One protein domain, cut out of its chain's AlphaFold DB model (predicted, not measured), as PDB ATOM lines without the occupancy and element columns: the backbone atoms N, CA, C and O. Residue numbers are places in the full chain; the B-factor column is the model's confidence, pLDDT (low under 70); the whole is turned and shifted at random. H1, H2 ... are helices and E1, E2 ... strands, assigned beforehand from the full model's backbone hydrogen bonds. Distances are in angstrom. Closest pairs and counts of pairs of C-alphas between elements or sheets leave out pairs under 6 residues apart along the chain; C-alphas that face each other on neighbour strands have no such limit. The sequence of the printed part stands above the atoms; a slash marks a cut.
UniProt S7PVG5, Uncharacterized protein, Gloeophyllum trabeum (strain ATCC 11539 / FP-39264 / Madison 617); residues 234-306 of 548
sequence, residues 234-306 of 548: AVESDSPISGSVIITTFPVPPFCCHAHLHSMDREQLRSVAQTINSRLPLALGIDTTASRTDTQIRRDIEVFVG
ATOM      1  N   ALA A 234      -3.051 -51.217 -20.729       93.06
ATOM      2  CA  ALA A 234      -3.094 -50.075 -19.824       93.06
ATOM      3  C   ALA A 234      -4.073 -49.031 -20.370       93.06
ATOM      4  O   ALA A 234      -3.963 -48.639 -21.529       93.06
ATOM      5  N   VAL A 235      -5.011 -48.602 -19.533       92.12
ATOM      6  CA  VAL A 235      -5.957 -47.517 -19.802       92.12
ATOM      7  C   VAL A 235      -5.514 -46.304 -19.000       92.12
ATOM      8  O   VAL A 235      -5.281 -46.404 -17.793       92.12
ATOM      9  N   GLU A 236      -5.365 -45.178 -19.684       92.44
ATOM     10  CA  GLU A 236      -5.025 -43.887 -19.101       92.44
ATOM     11  C   GLU A 236      -6.313 -43.080 -18.902       92.44
ATOM     12  O   GLU A 236      -7.074 -42.893 -19.849       92.44
ATOM     13  N   SER A 237      -6.570 -42.629 -17.677       89.06
ATOM     14  CA  SER A 237      -7.750 -41.836 -17.332       89.06
ATOM     15  C   SER A 237      -7.332 -40.575 -16.583       89.06
ATOM     16  O   SER A 237      -6.654 -40.647 -15.556       89.06
ATOM     17  N   ASP A 238      -7.772 -39.414 -17.059       87.62
ATOM     18  CA  ASP A 238      -7.528 -38.143 -16.384       87.62
ATOM     19  C   ASP A 238      -8.506 -37.956 -15.222       87.62
ATOM     20  O   ASP A 238      -9.724 -37.963 -15.402       87.62
ATOM     21  N   SER A 239      -7.985 -37.770 -14.007       85.94
ATOM     22  CA  SER A 239      -8.816 -37.429 -12.852       85.94
ATOM     23  C   SER A 239      -9.161 -35.936 -12.886       85.94
ATOM     24  O   SER A 239      -8.267 -35.108 -12.668       85.94
ATOM     25  N   PRO A 240     -10.440 -35.556 -13.068       80.06
ATOM     26  CA  PRO A 240     -10.825 -34.147 -13.137       80.06
ATOM     27  C   PRO A 240     -10.650 -33.430 -11.791       80.06
ATOM     28  O   PRO A 240     -10.478 -32.215 -11.751       80.06
ATOM     29  N   ILE A 241     -10.678 -34.176 -10.681       83.94
ATOM     30  CA  ILE A 241     -10.610 -33.620  -9.324       83.94
ATOM     31  C   ILE A 241      -9.165 -33.286  -8.940       83.94
ATOM     32  O   ILE A 241      -8.904 -32.246  -8.341       83.94
ATOM     33  N   SER A 242      -8.221 -34.173  -9.260       86.38
ATOM     34  CA  SER A 242      -6.820 -34.044  -8.840       86.38
ATOM     35  C   SER A 242      -5.886 -33.548  -9.943       86.38
ATOM     36  O   SER A 242      -4.730 -33.250  -9.648       86.38
ATOM     37  N   GLY A 243      -6.344 -33.489 -11.199       87.38
ATOM     38  CA  GLY A 243      -5.482 -33.212 -12.354       87.38
ATOM     39  C   GLY A 243      -4.372 -34.255 -12.531       87.38
ATOM     40  O   GLY A 243      -3.330 -33.962 -13.111       87.38
ATOM     41  N   SER A 244      -4.556 -35.450 -11.962       90.12
ATOM     42  CA  SER A 244      -3.600 -36.551 -12.029       90.12
ATOM     43  C   SER A 244      -4.035 -37.571 -13.069       90.12
ATOM     44  O   SER A 244      -5.216 -37.903 -13.145       90.12
ATOM     45  N   VAL A 245      -3.063 -38.145 -13.764       89.88
ATOM     46  CA  VAL A 245      -3.270 -39.262 -14.684       89.88
ATOM     47  C   VAL A 245      -3.324 -40.573 -13.898       89.88
ATOM     48  O   VAL A 245      -2.412 -40.876 -13.122       89.88
ATOM     49  N   ILE A 246      -4.386 -41.353 -14.083       88.69
ATOM     50  CA  ILE A 246      -4.572 -42.674 -13.480       88.69
ATOM     51  C   ILE A 246      -4.351 -43.724 -14.562       88.69
ATOM     52  O   ILE A 246      -5.074 -43.767 -15.550       88.69
ATOM     53  N   ILE A 247      -3.355 -44.586 -14.364       92.38
ATOM     54  CA  ILE A 247      -3.056 -45.686 -15.285       92.38
ATOM     55  C   ILE A 247      -3.595 -46.981 -14.679       92.38
ATOM     56  O   ILE A 247      -3.045 -47.499 -13.703       92.38
ATOM     57  N   THR A 248      -4.656 -47.516 -15.273       91.81
ATOM     58  CA  THR A 248      -5.288 -48.773 -14.855       91.81
ATOM     59  C   THR A 248      -4.849 -49.892 -15.791       91.81
ATOM     60  O   THR A 248      -4.979 -49.769 -17.003       91.81
ATOM     61  N   THR A 249      -4.314 -50.992 -15.256       93.44
ATOM     62  CA  THR A 249      -3.859 -52.129 -16.074       93.44
ATOM     63  C   THR A 249      -4.808 -53.318 -15.970       93.44
ATOM     64  O   THR A 249      -5.207 -53.723 -14.876       93.44
ATOM     65  N   PHE A 250      -5.140 -53.897 -17.120       93.56
ATOM     66  CA  PHE A 250      -5.997 -55.065 -17.270       93.56
ATOM     67  C   PHE A 250      -5.192 -56.226 -17.863       93.56
ATOM     68  O   PHE A 250      -4.505 -56.033 -18.867       93.56
ATOM     69  N   PRO A 251      -5.264 -57.436 -17.280       93.56
ATOM     70  CA  PRO A 251      -4.568 -58.603 -17.825       93.56
ATOM     71  C   PRO A 251      -5.178 -59.067 -19.153       93.56
ATOM     72  O   PRO A 251      -4.473 -59.581 -20.013       93.56
ATOM     73  N   VAL A 252      -6.487 -58.871 -19.321       93.00
ATOM     74  CA  VAL A 252      -7.244 -59.172 -20.536       93.00
ATOM     75  C   VAL A 252      -8.123 -57.956 -20.826       93.00
ATOM     76  O   VAL A 252      -8.748 -57.449 -19.889       93.00
ATOM     77  N   PRO A 253      -8.163 -57.450 -22.069       92.50
ATOM     78  CA  PRO A 253      -9.072 -56.369 -22.417       92.50
ATOM     79  C   PRO A 253     -10.522 -56.833 -22.206       92.50
ATOM     80  O   PRO A 253     -10.881 -57.907 -22.692       92.50
ATOM     81  N   PRO A 254     -11.367 -56.061 -21.498       92.81
ATOM     82  CA  PRO A 254     -12.735 -56.484 -21.192       92.81
ATOM     83  C   PRO A 254     -13.627 -56.601 -22.443       92.81
ATOM     84  O   PRO A 254     -14.654 -57.269 -22.407       92.81
ATOM     85  N   PHE A 255     -13.225 -55.980 -23.554       95.56
ATOM     86  CA  PHE A 255     -13.822 -56.116 -24.881       95.56
ATOM     87  C   PHE A 255     -12.766 -55.820 -25.962       95.56
ATOM     88  O   PHE A 255     -11.748 -55.187 -25.687       95.56
ATOM     89  N   CYS A 256     -12.982 -56.291 -27.194       94.44
ATOM     90  CA  CYS A 256     -12.004 -56.202 -28.284       94.44
ATOM     91  C   CYS A 256     -12.121 -54.933 -29.145       94.44
ATOM     92  O   CYS A 256     -11.115 -54.460 -29.669       94.44
ATOM     93  N   CYS A 257     -13.326 -54.388 -29.317       95.31
ATOM     94  CA  CYS A 257     -13.582 -53.216 -30.149       95.31
ATOM     95  C   CYS A 257     -14.860 -52.486 -29.707       95.31
ATOM     96  O   CYS A 257     -15.652 -53.006 -28.921       95.31
ATOM     97  N   HIS A 258     -15.070 -51.282 -30.238       96.38
ATOM     98  CA  HIS A 258     -16.251 -50.469 -29.943       96.38
ATOM     99  C   HIS A 258     -17.561 -51.119 -30.431       96.38
ATOM    100  O   HIS A 258     -18.554 -51.104 -29.711       96.38
ATOM    101  N   ALA A 259     -17.552 -51.778 -31.596       97.19
ATOM    102  CA  ALA A 259     -18.722 -52.496 -32.111       97.19
ATOM    103  C   ALA A 259     -19.174 -53.631 -31.171       97.19
ATOM    104  O   ALA A 259     -20.366 -53.780 -30.926       97.19
ATOM    105  N   HIS A 260     -18.225 -54.368 -30.580       97.62
ATOM    106  CA  HIS A 260     -18.531 -55.408 -29.594       97.62
ATOM    107  C   HIS A 260     -19.214 -54.819 -28.354       97.62
ATOM    108  O   HIS A 260     -20.195 -55.371 -27.874       97.62
ATOM    109  N   LEU A 261     -18.752 -53.662 -27.871       97.69
ATOM    110  CA  LEU A 261     -19.388 -52.966 -26.751       97.69
ATOM    111  C   LEU A 261     -20.832 -52.527 -27.081       97.69
ATOM    112  O   LEU A 261     -21.708 -52.551 -26.215       97.69
ATOM    113  N   HIS A 262     -21.095 -52.161 -28.337       97.62
ATOM    114  CA  HIS A 262     -22.432 -51.810 -28.822       97.62
ATOM    115  C   HIS A 262     -23.375 -53.009 -28.970       97.62
ATOM    116  O   HIS A 262     -24.578 -52.846 -28.763       97.62
ATOM    117  N   SER A 263     -22.850 -54.191 -29.293       97.94
ATOM    118  CA  SER A 263     -23.638 -55.424 -29.406       97.94
ATOM    119  C   SER A 263     -23.871 -56.135 -28.070       97.94
ATOM    120  O   SER A 263     -24.656 -57.076 -28.027       97.94
ATOM    121  N   MET A 264     -23.177 -55.734 -26.999       98.25
ATOM    122  CA  MET A 264     -23.324 -56.358 -25.682       98.25
ATOM    123  C   MET A 264     -24.711 -56.124 -25.089       98.25
ATOM    124  O   MET A 264     -25.224 -54.997 -25.093       98.25
ATOM    125  N   ASP A 265     -25.256 -57.193 -24.509       98.25
ATOM    126  CA  ASP A 265     -26.452 -57.146 -23.677       98.25
ATOM    127  C   ASP A 265     -26.176 -56.457 -22.319       98.25
ATOM    128  O   ASP A 265     -25.039 -56.154 -21.935       98.25
ATOM    129  N   ARG A 266     -27.245 -56.189 -21.565       97.94
ATOM    130  CA  ARG A 266     -27.169 -55.524 -20.255       97.94
ATOM    131  C   ARG A 266     -26.303 -56.278 -19.246       97.94
ATOM    132  O   ARG A 266     -25.622 -55.653 -18.428       97.94
ATOM    133  N   GLU A 267     -26.348 -57.607 -19.255       98.19
ATOM    134  CA  GLU A 267     -25.616 -58.441 -18.297       98.19
ATOM    135  C   GLU A 267     -24.110 -58.421 -18.583       98.19
ATOM    136  O   GLU A 267     -23.306 -58.241 -17.662       98.19
ATOM    137  N   GLN A 268     -23.728 -58.490 -19.858       98.12
ATOM    138  CA  GLN A 268     -22.359 -58.342 -20.338       98.12
ATOM    139  C   GLN A 268     -21.814 -56.946 -20.036       98.12
ATOM    140  O   GLN A 268     -20.716 -56.835 -19.486       98.12
ATOM    141  N   LEU A 269     -22.590 -55.885 -20.286       98.38
ATOM    142  CA  LEU A 269     -22.197 -54.513 -19.936       98.38
ATOM    143  C   LEU A 269     -21.945 -54.357 -18.430       98.38
ATOM    144  O   LEU A 269     -20.942 -53.765 -18.024       98.38
ATOM    145  N   ARG A 270     -22.807 -54.933 -17.582       98.12
ATOM    146  CA  ARG A 270     -22.601 -54.942 -16.125       98.12
ATOM    147  C   ARG A 270     -21.367 -55.735 -15.719       98.12
ATOM    148  O   ARG A 270     -20.630 -55.275 -14.851       98.12
ATOM    149  N   SER A 271     -21.123 -56.888 -16.335       97.81
ATOM    150  CA  SER A 271     -19.936 -57.711 -16.073       97.81
ATOM    151  C   SER A 271     -18.640 -56.968 -16.426       97.81
ATOM    152  O   SER A 271     -17.694 -56.923 -15.629       97.81
ATOM    153  N   VAL A 272     -18.619 -56.285 -17.575       97.69
ATOM    154  CA  VAL A 272     -17.512 -55.410 -17.990       97.69
ATOM    155  C   VAL A 272     -17.320 -54.269 -16.990       97.69
ATOM    156  O   VAL A 272     -16.207 -54.072 -16.496       97.69
ATOM    157  N   ALA A 273     -18.391 -53.564 -16.623       97.62
ATOM    158  CA  ALA A 273     -18.333 -52.471 -15.657       97.62
ATOM    159  C   ALA A 273     -17.859 -52.938 -14.269       97.62
ATOM    160  O   ALA A 273     -17.029 -52.280 -13.649       97.62
ATOM    161  N   GLN A 274     -18.301 -54.105 -13.788       97.56
ATOM    162  CA  GLN A 274     -17.826 -54.699 -12.533       97.56
ATOM    163  C   GLN A 274     -16.341 -55.073 -12.597       97.56
ATOM    164  O   GLN A 274     -15.599 -54.824 -11.644       97.56
ATOM    165  N   THR A 275     -15.888 -55.619 -13.727       96.62
ATOM    166  CA  THR A 275     -14.472 -55.935 -13.956       96.62
ATOM    167  C   THR A 275     -13.620 -54.670 -13.911       96.62
ATOM    168  O   THR A 275     -12.585 -54.649 -13.240       96.62
ATOM    169  N   ILE A 276     -14.081 -53.590 -14.546       96.25
ATOM    170  CA  ILE A 276     -13.448 -52.267 -14.490       96.25
ATOM    171  C   ILE A 276     -13.436 -51.737 -13.047       96.25
ATOM    172  O   ILE A 276     -12.373 -51.407 -12.517       96.25
ATOM    173  N   ASN A 277     -14.581 -51.760 -12.363       96.31
ATOM    174  CA  ASN A 277     -14.733 -51.289 -10.985       96.31
ATOM    175  C   ASN A 277     -13.861 -52.047  -9.982       96.31
ATOM    176  O   ASN A 277     -13.402 -51.458  -9.009       96.31
ATOM    177  N   SER A 278     -13.575 -53.329 -10.224       96.19
ATOM    178  CA  SER A 278     -12.675 -54.117  -9.369       96.19
ATOM    179  C   SER A 278     -11.232 -53.588  -9.353       96.19
ATOM    180  O   SER A 278     -10.467 -53.900  -8.438       96.19
ATOM    181  N   ARG A 279     -10.850 -52.801 -10.368       95.12
ATOM    182  CA  ARG A 279      -9.516 -52.201 -10.515       95.12
ATOM    183  C   ARG A 279      -9.500 -50.698 -10.258       95.12
ATOM    184  O   ARG A 279      -8.414 -50.139 -10.110       95.12
ATOM    185  N   LEU A 280     -10.666 -50.062 -10.187       92.69
ATOM    186  CA  LEU A 280     -10.790 -48.629  -9.978       92.69
ATOM    187  C   LEU A 280     -10.976 -48.253  -8.507       92.69
ATOM    188  O   LEU A 280     -11.599 -48.987  -7.740       92.69
ATOM    189  N   PRO A 281     -10.484 -47.072  -8.090       91.44
ATOM    190  CA  PRO A 281     -10.922 -46.460  -6.846       91.44
ATOM    191  C   PRO A 281     -12.443 -46.259  -6.856       91.44
ATOM    192  O   PRO A 281     -13.004 -45.855  -7.872       91.44
ATOM    193  N   LEU A 282     -13.094 -46.442  -5.703       91.69
ATOM    194  CA  LEU A 282     -14.552 -46.286  -5.541       91.69
ATOM    195  C   LEU A 282     -15.108 -44.972  -6.118       91.69
ATOM    196  O   LEU A 282     -16.219 -44.953  -6.628       91.69
ATOM    197  N   ALA A 283     -14.334 -43.883  -6.062       90.38
ATOM    198  CA  ALA A 283     -14.738 -42.569  -6.568       90.38
ATOM    199  C   ALA A 283     -14.856 -42.485  -8.103       90.38
ATOM    200  O   ALA A 283     -15.474 -41.552  -8.604       90.38
ATOM    201  N   LEU A 284     -14.252 -43.425  -8.834       91.81
ATOM    202  CA  LEU A 284     -14.268 -43.498 -10.301       91.81
ATOM    203  C   LEU A 284     -15.049 -44.717 -10.803       91.81
ATOM    204  O   LEU A 284     -14.973 -45.052 -11.981       91.81
ATOM    205  N   GLY A 285     -15.755 -45.408  -9.906       95.75
ATOM    206  CA  GLY A 285     -16.543 -46.574 -10.265       95.75
ATOM    207  C   GLY A 285     -17.710 -46.203 -11.180       95.75
ATOM    208  O   GLY A 285     -18.403 -45.212 -10.960       95.75
ATOM    209  N   ILE A 286     -17.943 -47.043 -12.180       96.88
ATOM    210  CA  ILE A 286     -19.105 -46.994 -13.061       96.88
ATOM    211  C   ILE A 286     -20.328 -47.470 -12.273       96.88
ATOM    212  O   ILE A 286     -20.305 -48.532 -11.641       96.88
ATOM    213  N   ASP A 287     -21.408 -46.698 -12.312       97.69
ATOM    214  CA  ASP A 287     -22.659 -47.049 -11.649       97.69
ATOM    215  C   ASP A 287     -23.344 -48.214 -12.384       97.69
ATOM    216  O   ASP A 287     -23.734 -48.104 -13.544       97.69
ATOM    217  N   THR A 288     -23.488 -49.349 -11.698       97.88
ATOM    218  CA  THR A 288     -24.097 -50.578 -12.241       97.88
ATOM    219  C   THR A 288     -25.493 -50.850 -11.675       97.88
ATOM    220  O   THR A 288     -26.020 -51.959 -11.814       97.88
ATOM    221  N   THR A 289     -26.110 -49.857 -11.026       97.44
ATOM    222  CA  THR A 289     -27.449 -49.982 -10.436       97.44
ATOM    223  C   THR A 289     -28.523 -50.331 -11.469       97.44
ATOM    224  O   THR A 289     -28.428 -50.031 -12.659       97.44
ATOM    225  N   ALA A 290     -29.598 -50.977 -11.006       96.88
ATOM    226  CA  ALA A 290     -30.698 -51.386 -11.877       96.88
ATOM    227  C   ALA A 290     -31.476 -50.221 -12.504       96.88
ATOM    228  O   ALA A 290     -32.099 -50.418 -13.542       96.88
ATOM    229  N   SER A 291     -31.388 -49.028 -11.918       97.44
ATOM    230  CA  SER A 291     -31.981 -47.791 -12.430       97.44
ATOM    231  C   SER A 291     -31.275 -47.229 -13.665       97.44
ATOM    232  O   SER A 291     -31.879 -46.453 -14.398       97.44
ATOM    233  N   ARG A 292     -30.006 -47.586 -13.905       97.75
ATOM    234  CA  ARG A 292     -29.255 -47.100 -15.071       97.75
ATOM    235  C   ARG A 292     -29.689 -47.819 -16.336       97.75
ATOM    236  O   ARG A 292     -29.865 -49.037 -16.315       97.75
ATOM    237  N   THR A 293     -29.829 -47.096 -17.440       98.00
ATOM    238  CA  THR A 293     -30.118 -47.694 -18.754       98.00
ATOM    239  C   THR A 293     -28.853 -48.304 -19.366       98.00
ATOM    240  O   THR A 293     -27.736 -47.920 -19.017       98.00
ATOM    241  N   ASP A 294     -29.007 -49.238 -20.305       98.00
ATOM    242  CA  ASP A 294     -27.868 -49.883 -20.987       98.00
ATOM    243  C   ASP A 294     -27.008 -48.859 -21.728       98.00
ATOM    244  O   ASP A 294     -25.780 -48.910 -21.690       98.00
ATOM    245  N   THR A 295     -27.665 -47.867 -22.330       97.31
ATOM    246  CA  THR A 295     -27.027 -46.743 -23.016       97.31
ATOM    247  C   THR A 295     -26.161 -45.900 -22.084       97.31
ATOM    248  O   THR A 295     -25.089 -45.459 -22.492       97.31
ATOM    249  N   GLN A 296     -26.575 -45.705 -20.827       97.44
ATOM    250  CA  GLN A 296     -25.792 -44.976 -19.827       97.44
ATOM    251  C   GLN A 296     -24.575 -45.781 -19.370       97.44
ATOM    252  O   GLN A 296     -23.477 -45.238 -19.349       97.44
ATOM    253  N   ILE A 297     -24.747 -47.073 -19.066       97.88
ATOM    254  CA  ILE A 297     -23.626 -47.944 -18.667       97.88
ATOM    255  C   ILE A 297     -22.595 -48.015 -19.797       97.88
ATOM    256  O   ILE A 297     -21.396 -47.873 -19.560       97.88
ATOM    257  N   ARG A 298     -23.060 -48.184 -21.039       97.69
ATOM    258  CA  ARG A 298     -22.210 -48.199 -22.230       97.69
ATOM    259  C   ARG A 298     -21.445 -46.885 -22.396       97.69
ATOM    260  O   ARG A 298     -20.228 -46.921 -22.551       97.69
ATOM    261  N   ARG A 299     -22.132 -45.742 -22.290       96.25
ATOM    262  CA  ARG A 299     -21.510 -44.409 -22.342       96.25
ATOM    263  C   ARG A 299     -20.435 -44.249 -21.266       96.25
ATOM    264  O   ARG A 299     -19.344 -43.784 -21.575       96.25
ATOM    265  N   ASP A 300     -20.711 -44.660 -20.031       96.50
ATOM    266  CA  ASP A 300     -19.751 -44.544 -18.930       96.50
ATOM    267  C   ASP A 300     -18.502 -45.413 -19.176       96.50
ATOM    268  O   ASP A 300     -17.379 -44.965 -18.933       96.50
ATOM    269  N   ILE A 301     -18.668 -46.621 -19.735       96.69
ATOM    270  CA  ILE A 301     -17.543 -47.465 -20.175       96.69
ATOM    271  C   ILE A 301     -16.748 -46.763 -21.285       96.69
ATOM    272  O   ILE A 301     -15.520 -46.725 -21.216       96.69
ATOM    273  N   GLU A 302     -17.418 -46.193 -22.289       96.19
ATOM    274  CA  GLU A 302     -16.775 -45.498 -23.414       96.19
ATOM    275  C   GLU A 302     -15.972 -44.273 -22.976       96.19
ATOM    276  O   GLU A 302     -14.857 -44.076 -23.461       96.19
ATOM    277  N   VAL A 303     -16.505 -43.475 -22.050       94.06
ATOM    278  CA  VAL A 303     -15.782 -42.344 -21.452       94.06
ATOM    279  C   VAL A 303     -14.577 -42.854 -20.665       94.06
ATOM    280  O   VAL A 303     -13.479 -42.317 -20.802       94.06
ATOM    281  N   PHE A 304     -14.749 -43.924 -19.885       93.94
ATOM    282  CA  PHE A 304     -13.674 -44.481 -19.070       93.94
ATOM    283  C   PHE A 304     -12.501 -45.019 -19.905       93.94
ATOM    284  O   PHE A 304     -11.340 -44.779 -19.571       93.94
ATOM    285  N   VAL A 305     -12.788 -45.724 -21.005       93.88
ATOM    286  CA  VAL A 305     -11.753 -46.260 -21.906       93.88
ATOM    287  C   VAL A 305     -11.245 -45.243 -22.937       93.88
ATOM    288  O   VAL A 305     -10.408 -45.590 -23.769       93.88
ATOM    289  N   GLY A 306     -11.743 -44.001 -22.903       91.81
ATOM    290  CA  GLY A 306     -11.322 -42.926 -23.803       91.81
ATOM    291  C   GLY A 306     -11.825 -43.063 -25.245       91.81
ATOM    292  O   GLY A 306     -11.231 -42.483 -26.153       91.81
TER     293      GLY A 306
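What this domain is: This is residues 234 to 306 of the 548 residues of an uncharacterized protein of Gloeophyllum trabeum (strain ATCC 11539 / FP-39264 / Madison 617) (UniProt S7PVG5). Two helices, H2 and H3, lie side by side and run the same way, with the short helix H1 near both of them, and a two-stranded hairpin, E1 and E2, makes the other end of the domain. Between H2 and H3 a long stretch with no named element, residues 278 to 293, folds back so that H3 starts beside the start of H2. The printed part has 73 residues, with two named strands and then three named helices in the order E1, E2, H1, H2, H3; the sheet, E1 - E2, is antiparallel and the class is mixed, helices and strands. The whole is compact, with a radius of gyration of the C-alphas of 12.0 A and spans of 33 by 26 by 18 A.

Where its parts are: Find C-alpha 234 at (-3.094, -50.075, -19.824); from there E1 runs through residues 234 to 238, 13.2 A. E2 follows at residues 245 to 250, 16.2 A. Next come H1, residues 258 to 263, and H2, residues 266 to 277, 16.1 A long from C-alpha 266 at (-27.169, -55.524, -20.255). H3, residues 294 to 304, spans 15.3 A and ends at C-alpha 304, (-13.674, -44.481, -19.070).

How they stand to each other: Look first at the hairpin of E1 and E2, antiparallel at 153 degrees, where N 235 and O 248 are 2.8 A apart, within hydrogen-bond range. The closest C-alphas of E1 and H3, Ser 237 and Phe 304, are 6.7 A apart. H1 and H3 are close but not clearly touching, with Leu 261 and Arg 298 as closest C-alphas at 7.2 A. H2 and H3 touch at a shallow tilt of 28 degrees, closest at the C-alphas of Arg 266 and Asp 294, 5.7 A. In H1, H2 and H3 every O i to N i+4 pair is within hydrogen-bond range.

The domain as a whole: The two C-alphas farthest apart, Ser 242 and Ser 263, are 34.1 A apart. The printed part has no cut, the link from H2 to H3 is long, and no printed residue is under 70 in pLDDT.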